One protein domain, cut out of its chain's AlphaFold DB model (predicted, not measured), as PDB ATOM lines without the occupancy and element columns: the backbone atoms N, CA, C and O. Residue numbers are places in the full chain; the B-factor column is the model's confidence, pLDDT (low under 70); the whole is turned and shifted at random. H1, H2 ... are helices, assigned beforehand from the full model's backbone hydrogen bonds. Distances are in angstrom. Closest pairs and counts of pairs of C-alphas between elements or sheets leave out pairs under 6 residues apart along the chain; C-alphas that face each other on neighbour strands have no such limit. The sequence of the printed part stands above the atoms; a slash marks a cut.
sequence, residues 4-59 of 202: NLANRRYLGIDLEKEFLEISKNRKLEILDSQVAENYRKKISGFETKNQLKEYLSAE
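AT A GLANCE: This is residues 4 to 59 of the 202 residues of an uncharacterized protein of Cloacibacterium normanense (UniProt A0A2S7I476). An open, loosely strung chain of three helices: a long one, H1, makes a corner with the shorter H2, and H3 sits beyond H2 at the end of a loop, clear of both. Before H1, residues 4 to 16 form a free tail that arcs back in the direction H1 runs. The printed part has 56 residues with three named helices in the order H1, H2, H3 and no named strand, and its class is all helix. It is only just loose, close to extended, with a radius of gyration of the C-alphas of 15.1 A, and it is elongated, spanning 42 by 26 by 18 A.

HOW THE PARTS SIT: Residues 4 to 27 stand free, of which 17 to 27 belong to H1, residues 17 to 31. H1 and H2, residues 33 to 41, only just touch, with 3 pairs of C-alphas within 8 A, and touch only at the corner by their tight link. H1 touches H2 with residues 29 to 30 alone. The closest C-alphas are those of Ile 30 and Ala 36, 5.1 A apart. The lines of H1 and H2 are about perpendicular, at 85 degrees. H3, residues 51 to 58, is apart from H1. H3 is also apart from H2, but only just, their closest C-alphas being 8.4 A apart. In H1, H2 and H3 every O i to N i+4 pair is within hydrogen-bond range.

IN THESE COORDINATES: H1 begins at C-alpha 17, (-9.469, 30.064, -2.804), and is 21.4 A long. H2 begins at C-alpha 33, (-17.886, 7.018, -12.819), and is 12.4 A long. H3 is 10.4 A long and ends at C-alpha 58, (-20.175, -5.234, 2.733).

THE WHOLE: The C-alphas farthest apart, those of Leu 15 and Thr 48, are 42.3 A apart. The printed part has no cut. The link from H2 to H3, 9 residues, is short. Residues 4 to 20 have pLDDT under 70.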
ATOM      1  N   ASN A   4      -8.328  13.707   6.207       39.72
ATOM      2  CA  ASN A   4      -9.654  13.229   6.635       39.72
ATOM      3  C   ASN A   4      -9.611  11.832   7.272       39.72
ATOM      4  O   ASN A   4     -10.451  11.534   8.111       39.72
ATOM      5  N   LEU A   5      -8.622  10.996   6.927       40.72
ATOM      6  CA  LEU A   5      -8.424   9.691   7.569       40.72
ATOM      7  C   LEU A   5      -7.780   9.802   8.963       40.72
ATOM      8  O   LEU A   5      -7.854   8.860   9.742       40.72
ATOM      9  N   ALA A   6      -7.136  10.932   9.282       35.53
ATOM     10  CA  ALA A   6      -6.253  11.066  10.443       35.53
ATOM     11  C   ALA A   6      -6.809  11.951  11.573       35.53
ATOM     12  O   ALA A   6      -6.059  12.309  12.480       35.53
ATOM     13  N   ASN A   7      -8.092  12.332  11.524       40.06
ATOM     14  CA  ASN A   7      -8.763  13.121  12.567       40.06
ATOM     15  C   ASN A   7      -7.974  14.385  12.998       40.06
ATOM     16  O   ASN A   7      -7.984  14.794  14.161       40.06
ATOM     17  N   ARG A   8      -7.229  14.999  12.063       42.38
ATOM     18  CA  ARG A   8      -6.472  16.231  12.317       42.38
ATOM     19  C   ARG A   8      -7.375  17.440  12.098       42.38
ATOM     20  O   ARG A   8      -7.938  17.618  11.022       42.38
ATOM     21  N   ARG A   9      -7.471  18.270  13.140       46.19
ATOM     22  CA  ARG A   9      -8.212  19.536  13.177       46.19
ATOM     23  C   ARG A   9      -7.748  20.470  12.061       46.19
ATOM     24  O   ARG A   9      -6.585  20.865  12.025       46.19
ATOM     25  N   TYR A  10      -8.671  20.852  11.187       47.09
ATOM     26  CA  TYR A  10      -8.445  21.876  10.181       47.09
ATOM     27  C   TYR A  10      -8.701  23.266  10.775       47.09
ATOM     28  O   TYR A  10      -9.783  23.829  10.653       47.09
ATOM     29  N   LEU A  11      -7.680  23.842  11.401       43.41
ATOM     30  CA  LEU A  11      -7.601  25.289  11.576       43.41
ATOM     31  C   LEU A  11      -7.068  25.872  10.257       43.41
ATOM     32  O   LEU A  11      -5.862  25.844  10.033       43.41
ATOM     33  N   GLY A  12      -7.953  26.338   9.363       46.16
ATOM     34  CA  GLY A  12      -7.546  27.255   8.282       46.16
ATOM     35  C   GLY A  12      -7.948  26.959   6.829       46.16
ATOM     36  O   GLY A  12      -7.427  27.636   5.951       46.16
ATOM     37  N   ILE A  13      -8.859  26.022   6.514       48.59
ATOM     38  CA  ILE A  13      -9.238  25.775   5.092       48.59
ATOM     39  C   ILE A  13     -10.052  26.920   4.463       48.59
ATOM     40  O   ILE A  13     -10.176  26.984   3.244       48.59
ATOM     41  N   ASP A  14     -10.611  27.824   5.267       48.28
ATOM     42  CA  ASP A  14     -11.494  28.887   4.769       48.28
ATOM     43  C   ASP A  14     -10.756  30.106   4.181       48.28
ATOM     44  O   ASP A  14     -11.409  31.017   3.673       48.28
ATOM     45  N   LEU A  15      -9.415  30.152   4.210       50.47
ATOM     46  CA  LEU A  15      -8.654  31.342   3.787       50.47
ATOM     47  C   LEU A  15      -8.046  31.279   2.376       50.47
ATOM     48  O   LEU A  15      -7.654  32.320   1.853       50.47
ATOM     49  N   GLU A  16      -8.023  30.126   1.708       60.47
ATOM     50  CA  GLU A  16      -7.343  29.984   0.412       60.47
ATOM     51  C   GLU A  16      -8.291  29.470  -0.681       60.47
ATOM     52  O   GLU A  16      -8.730  28.317  -0.689       60.47
ATOM     53  N   LYS A  17      -8.607  30.354  -1.641       66.62
ATOM     54  CA  LYS A  17      -9.469  30.064  -2.804       66.62
ATOM     55  C   LYS A  17      -9.028  28.812  -3.570       66.62
ATOM     56  O   LYS A  17      -9.882  28.078  -4.061       66.62
ATOM     57  N   GLU A  18      -7.724  28.550  -3.617       68.19
ATOM     58  CA  GLU A  18      -7.132  27.407  -4.314       68.19
ATOM     59  C   GLU A  18      -7.573  26.067  -3.712       68.19
ATOM     60  O   GLU A  18      -7.956  25.155  -4.445       68.19
ATOM     61  N   PHE A  19      -7.628  25.936  -2.382       67.62
ATOM     62  CA  PHE A  19      -8.107  24.702  -1.750       67.62
ATOM     63  C   PHE A  19      -9.598  24.470  -1.981       67.62
ATOM     64  O   PHE A  19     -10.020  23.325  -2.182       67.62
ATOM     65  N   LEU A  20     -10.399  25.539  -1.983       68.00
ATOM     66  CA  LEU A  20     -11.822  25.455  -2.297       68.00
ATOM     67  C   LEU A  20     -12.040  24.988  -3.742       68.00
ATOM     68  O   LEU A  20     -12.905  24.148  -3.995       68.00
ATOM     69  N   GLU A  21     -11.251  25.505  -4.678       75.81
ATOM     70  CA  GLU A  21     -11.307  25.136  -6.092       75.81
ATOM     71  C   GLU A  21     -10.851  23.691  -6.323       75.81
ATOM     72  O   GLU A  21     -11.575  22.906  -6.936       75.81
ATOM     73  N   ILE A  22      -9.739  23.279  -5.704       78.00
ATOM     74  CA  ILE A  22      -9.282  21.882  -5.706       78.00
ATOM     75  C   ILE A  22     -10.358  20.951  -5.128       78.00
ATOM     76  O   ILE A  22     -10.589  19.867  -5.660       78.00
ATOM     77  N   SER A  23     -11.026  21.345  -4.043       70.88
ATOM     78  CA  SER A  23     -12.081  20.538  -3.416       70.88
ATOM     79  C   SER A  23     -13.308  20.385  -4.323       70.88
ATOM     80  O   SER A  23     -13.825  19.277  -4.483       70.88
ATOM     81  N   LYS A  24     -13.737  21.472  -4.983       73.38
ATOM     82  CA  LYS A  24     -14.825  21.441  -5.975       73.38
ATOM     83  C   LYS A  24     -14.482  20.534  -7.156       73.38
ATOM     84  O   LYS A  24     -15.301  19.691  -7.514       73.38
ATOM     85  N   ASN A  25     -13.275  20.655  -7.703       82.06
ATOM     86  CA  ASN A  25     -12.835  19.851  -8.844       82.06
ATOM     87  C   ASN A  25     -12.735  18.368  -8.477       82.06
ATOM     88  O   ASN A  25     -13.295  17.528  -9.173       82.06
ATOM     89  N   ARG A  26     -12.166  18.041  -7.308       80.19
ATOM     90  CA  ARG A  26     -12.141  16.661  -6.791       80.19
ATOM     91  C   ARG A  26     -13.534  16.076  -6.601       80.19
ATOM     92  O   ARG A  26     -13.744  14.896  -6.858       80.19
ATOM     93  N   LYS A  27     -14.498  16.879  -6.142       78.38
ATOM     94  CA  LYS A  27     -15.889  16.428  -6.034       78.38
ATOM     95  C   LYS A  27     -16.446  16.052  -7.409       78.38
ATOM     96  O   LYS A  27     -17.080  15.011  -7.518       78.38
ATOM     97  N   LEU A  28     -16.198  16.866  -8.435       79.25
ATOM     98  CA  LEU A  28     -16.622  16.569  -9.807       79.25
ATOM     99  C   LEU A  28     -15.935  15.306 -10.352       79.25
ATOM    100  O   LEU A  28     -16.614  14.449 -10.907       79.25
ATOM    101  N   GLU A  29     -14.634  15.138 -10.108       82.94
ATOM    102  CA  GLU A  29     -13.867  13.943 -10.499       82.94
ATOM    103  C   GLU A  29     -14.399  12.652  -9.855       82.94
ATOM    104  O   GLU A  29     -14.439  11.609 -10.498       82.94
ATOM    105  N   ILE A  30     -14.813  12.701  -8.585       76.06
ATOM    106  CA  ILE A  30     -15.354  11.532  -7.868       76.06
ATOM    107  C   ILE A  30     -16.774  11.180  -8.339       76.06
ATOM    108  O   ILE A  30     -17.178  10.020  -8.250       76.06
ATOM    109  N   LEU A  31     -17.540  12.165  -8.817       77.06
ATOM    110  CA  LEU A  31     -18.880  11.944  -9.371       77.06
ATOM    111  C   LEU A  31     -18.835  11.338 -10.782       77.06
ATOM    112  O   LEU A  31     -19.787  10.666 -11.181       77.06
ATOM    113  N   ASP A  32     -17.736  11.525 -11.516       88.12
ATOM    114  CA  ASP A  32     -17.497  10.830 -12.778       88.12
ATOM    115  C   ASP A  32     -17.162   9.350 -12.527       88.12
ATOM    116  O   ASP A  32     -16.184   8.994 -11.862       88.12
ATOM    117  N   SER A  33     -17.991   8.460 -13.075       84.56
ATOM    118  CA  SER A  33     -17.886   7.018 -12.819       84.56
ATOM    119  C   SER A  33     -16.582   6.412 -13.346       84.56
ATOM    120  O   SER A  33     -16.008   5.539 -12.690       84.56
ATOM    121  N   GLN A  34     -16.081   6.896 -14.487       87.50
ATOM    122  CA  GLN A  34     -14.867   6.392 -15.127       87.50
ATOM    123  C   GLN A  34     -13.616   6.840 -14.364       87.50
ATOM    124  O   GLN A  34     -12.705   6.045 -14.115       87.50
ATOM    125  N   VAL A  35     -13.574   8.110 -13.960       84.38
ATOM    126  CA  VAL A  35     -12.481   8.688 -13.172       84.38
ATOM    127  C   VAL A  35     -12.429   8.051 -11.781       84.38
ATOM    128  O   VAL A  35     -11.358   7.624 -11.339       84.38
ATOM    129  N   ALA A  36     -13.577   7.875 -11.122       79.94
ATOM    130  CA  ALA A  36     -13.662   7.185  -9.838       79.94
ATOM    131  C   ALA A  36     -13.187   5.723  -9.918       79.94
ATOM    132  O   ALA A  36     -12.503   5.238  -9.012       79.94
ATOM    133  N   GLU A  37     -13.515   5.000 -10.994       82.75
ATOM    134  CA  GLU A  37     -13.003   3.643 -11.223       82.75
ATOM    135  C   GLU A  37     -11.481   3.633 -11.428       82.75
ATOM    136  O   GLU A  37     -10.778   2.807 -10.842       82.75
ATOM    137  N   ASN A  38     -10.949   4.588 -12.193       85.06
ATOM    138  CA  ASN A  38      -9.510   4.730 -12.405       85.06
ATOM    139  C   ASN A  38      -8.757   5.017 -11.097       85.06
ATOM    140  O   ASN A  38      -7.663   4.488 -10.899       85.06
ATOM    141  N   TYR A  39      -9.328   5.808 -10.182       83.62
ATOM    142  CA  TYR A  39      -8.758   5.988  -8.846       83.62
ATOM    143  C   TYR A  39      -8.811   4.706  -8.019       83.62
ATOM    144  O   TYR A  39      -7.800   4.339  -7.423       83.62
ATOM    145  N   ARG A  40      -9.942   3.986  -8.024       80.94
ATOM    146  CA  ARG A  40     -10.077   2.706  -7.309       80.94
ATOM    147  C   ARG A  40      -9.044   1.673  -7.761       80.94
ATOM    148  O   ARG A  40      -8.456   1.009  -6.918       80.94
ATOM    149  N   LYS A  41      -8.752   1.600  -9.065       81.81
ATOM    150  CA  LYS A  41      -7.717   0.711  -9.631       81.81
ATOM    151  C   LYS A  41      -6.302   0.996  -9.115       81.81
ATOM    152  O   LYS A  41      -5.465   0.102  -9.153       81.81
ATOM    153  N   LYS A  42      -6.023   2.220  -8.650       84.69
ATOM    154  CA  LYS A  42      -4.720   2.606  -8.079       84.69
ATOM    155  C   LYS A  42      -4.572   2.215  -6.606       84.69
ATOM    156  O   LYS A  42      -3.470   2.317  -6.077       84.69
ATOM    157  N   ILE A  43      -5.651   1.799  -5.938       83.50
ATOM    158  CA  ILE A  43      -5.601   1.367  -4.540       83.50
ATOM    159  C   ILE A  43      -5.046  -0.062  -4.501       83.50
ATOM    160  O   ILE A  43      -5.687  -1.007  -4.955       83.50
ATOM    161  N   SER A  44      -3.829  -0.207  -3.982       81.69
ATOM    162  CA  SER A  44      -3.138  -1.486  -3.788       81.69
ATOM    163  C   SER A  44      -3.289  -2.004  -2.352       81.69
ATOM    164  O   SER A  44      -3.709  -1.261  -1.470       81.69
ATOM    165  N   GLY A  45      -2.878  -3.251  -2.097       84.00
ATOM    166  CA  GLY A  45      -2.914  -3.857  -0.755       84.00
ATOM    167  C   GLY A  45      -4.068  -4.835  -0.527       84.00
ATOM    168  O   GLY A  45      -4.274  -5.276   0.596       84.00
ATOM    169  N   PHE A  46      -4.790  -5.184  -1.592       84.12
ATOM    170  CA  PHE A  46      -5.813  -6.223  -1.604       84.12
ATOM    171  C   PHE A  46      -5.257  -7.514  -2.212       84.12
ATOM    172  O   PHE A  46      -4.529  -7.468  -3.205       84.12
ATOM    173  N   GLU A  47      -5.620  -8.658  -1.641       83.25
ATOM    174  CA  GLU A  47      -5.214  -9.991  -2.096       83.25
ATOM    175  C   GLU A  47      -5.790 -10.327  -3.477       83.25
ATOM    176  O   GLU A  47      -5.148 -11.005  -4.278       83.25
ATOM    177  N   THR A  48      -6.988  -9.819  -3.794       84.25
ATOM    178  CA  THR A  48      -7.624 -10.005  -5.103       84.25
ATOM    179  C   THR A  48      -8.163  -8.689  -5.663       84.25
ATOM    180  O   THR A  48      -8.497  -7.757  -4.932       84.25
ATOM    181  N   LYS A  49      -8.312  -8.621  -6.994       78.62
ATOM    182  CA  LYS A  49      -8.867  -7.445  -7.693       78.62
ATOM    183  C   LYS A  49     -10.305  -7.106  -7.271       78.62
ATOM    184  O   LYS A  49     -10.717  -5.959  -7.412       78.62
ATOM    185  N   ASN A  50     -11.054  -8.091  -6.771       83.06
ATOM    186  CA  ASN A  50     -12.445  -7.922  -6.351       83.06
ATOM    187  C   ASN A  50     -12.583  -7.627  -4.857       83.06
ATOM    188  O   ASN A  50     -13.617  -7.102  -4.459       83.06
ATOM    189  N   GLN A  51     -11.551  -7.882  -4.051       86.81
ATOM    190  CA  GLN A  51     -11.622  -7.759  -2.596       86.81
ATOM    191  C   GLN A  51     -12.034  -6.348  -2.145       86.81
ATOM    192  O   GLN A  51     -12.877  -6.195  -1.270       86.81
ATOM    193  N   LEU A  52     -11.518  -5.297  -2.798       84.50
ATOM    194  CA  LEU A  52     -11.952  -3.917  -2.541       84.50
ATOM    195  C   LEU A  52     -13.454  -3.733  -2.809       84.50
ATOM    196  O   LEU A  52     -14.148  -3.075  -2.041       84.50
ATOM    197  N   LYS A  53     -13.964  -4.302  -3.905       84.31
ATOM    198  CA  LYS A  53     -15.383  -4.210  -4.264       84.31
ATOM    199  C   LYS A  53     -16.250  -4.972  -3.262       84.31
ATOM    200  O   LYS A  53     -17.304  -4.472  -2.889       84.31
ATOM    201  N   GLU A  54     -15.789  -6.138  -2.821       87.12
ATOM    202  CA  GLU A  54     -16.441  -6.948  -1.790       87.12
ATOM    203  C   GLU A  54     -16.518  -6.185  -0.465       87.12
ATOM    204  O   GLU A  54     -17.611  -6.052   0.084       87.12
ATOM    205  N   TYR A  55     -15.416  -5.571  -0.013       86.25
ATOM    206  CA  TYR A  55     -15.415  -4.724   1.181       86.25
ATOM    207  C   TYR A  55     -16.390  -3.556   1.064       86.25
ATOM    208  O   TYR A  55     -17.241  -3.404   1.930       86.25
ATOM    209  N   LEU A  56     -16.340  -2.788  -0.028       82.31
ATOM    210  CA  LEU A  56     -17.262  -1.665  -0.244       82.31
ATOM    211  C   LEU A  56     -18.730  -2.110  -0.312       82.31
ATOM    212  O   LEU A  56     -19.620  -1.362   0.081       82.31
ATOM    213  N   SER A  57     -19.005  -3.315  -0.820       83.31
ATOM    214  CA  SER A  57     -20.366  -3.865  -0.849       83.31
ATOM    215  C   SER A  57     -20.845  -4.369   0.514       83.31
ATOM    216  O   SER A  57     -22.043  -4.350   0.781       83.31
ATOM    217  N   ALA A  58     -19.913  -4.799   1.367       86.62
ATOM    218  CA  ALA A  58     -20.175  -5.234   2.733       86.62
ATOM    219  C   ALA A  58     -20.154  -4.073   3.741       86.62
ATOM    220  O   ALA A  58     -20.581  -4.252   4.884       86.62
ATOM    221  N   GLU A  59     -19.660  -2.895   3.346       80.00
ATOM    222  CA  GLU A  59     -19.671  -1.710   4.193       80.00
ATOM    223  C   GLU A  59     -21.115  -1.345   4.563       80.00
ATOM    224  O   GLU A  59     -21.997  -1.271   3.696       80.00
TER     225      GLU A  59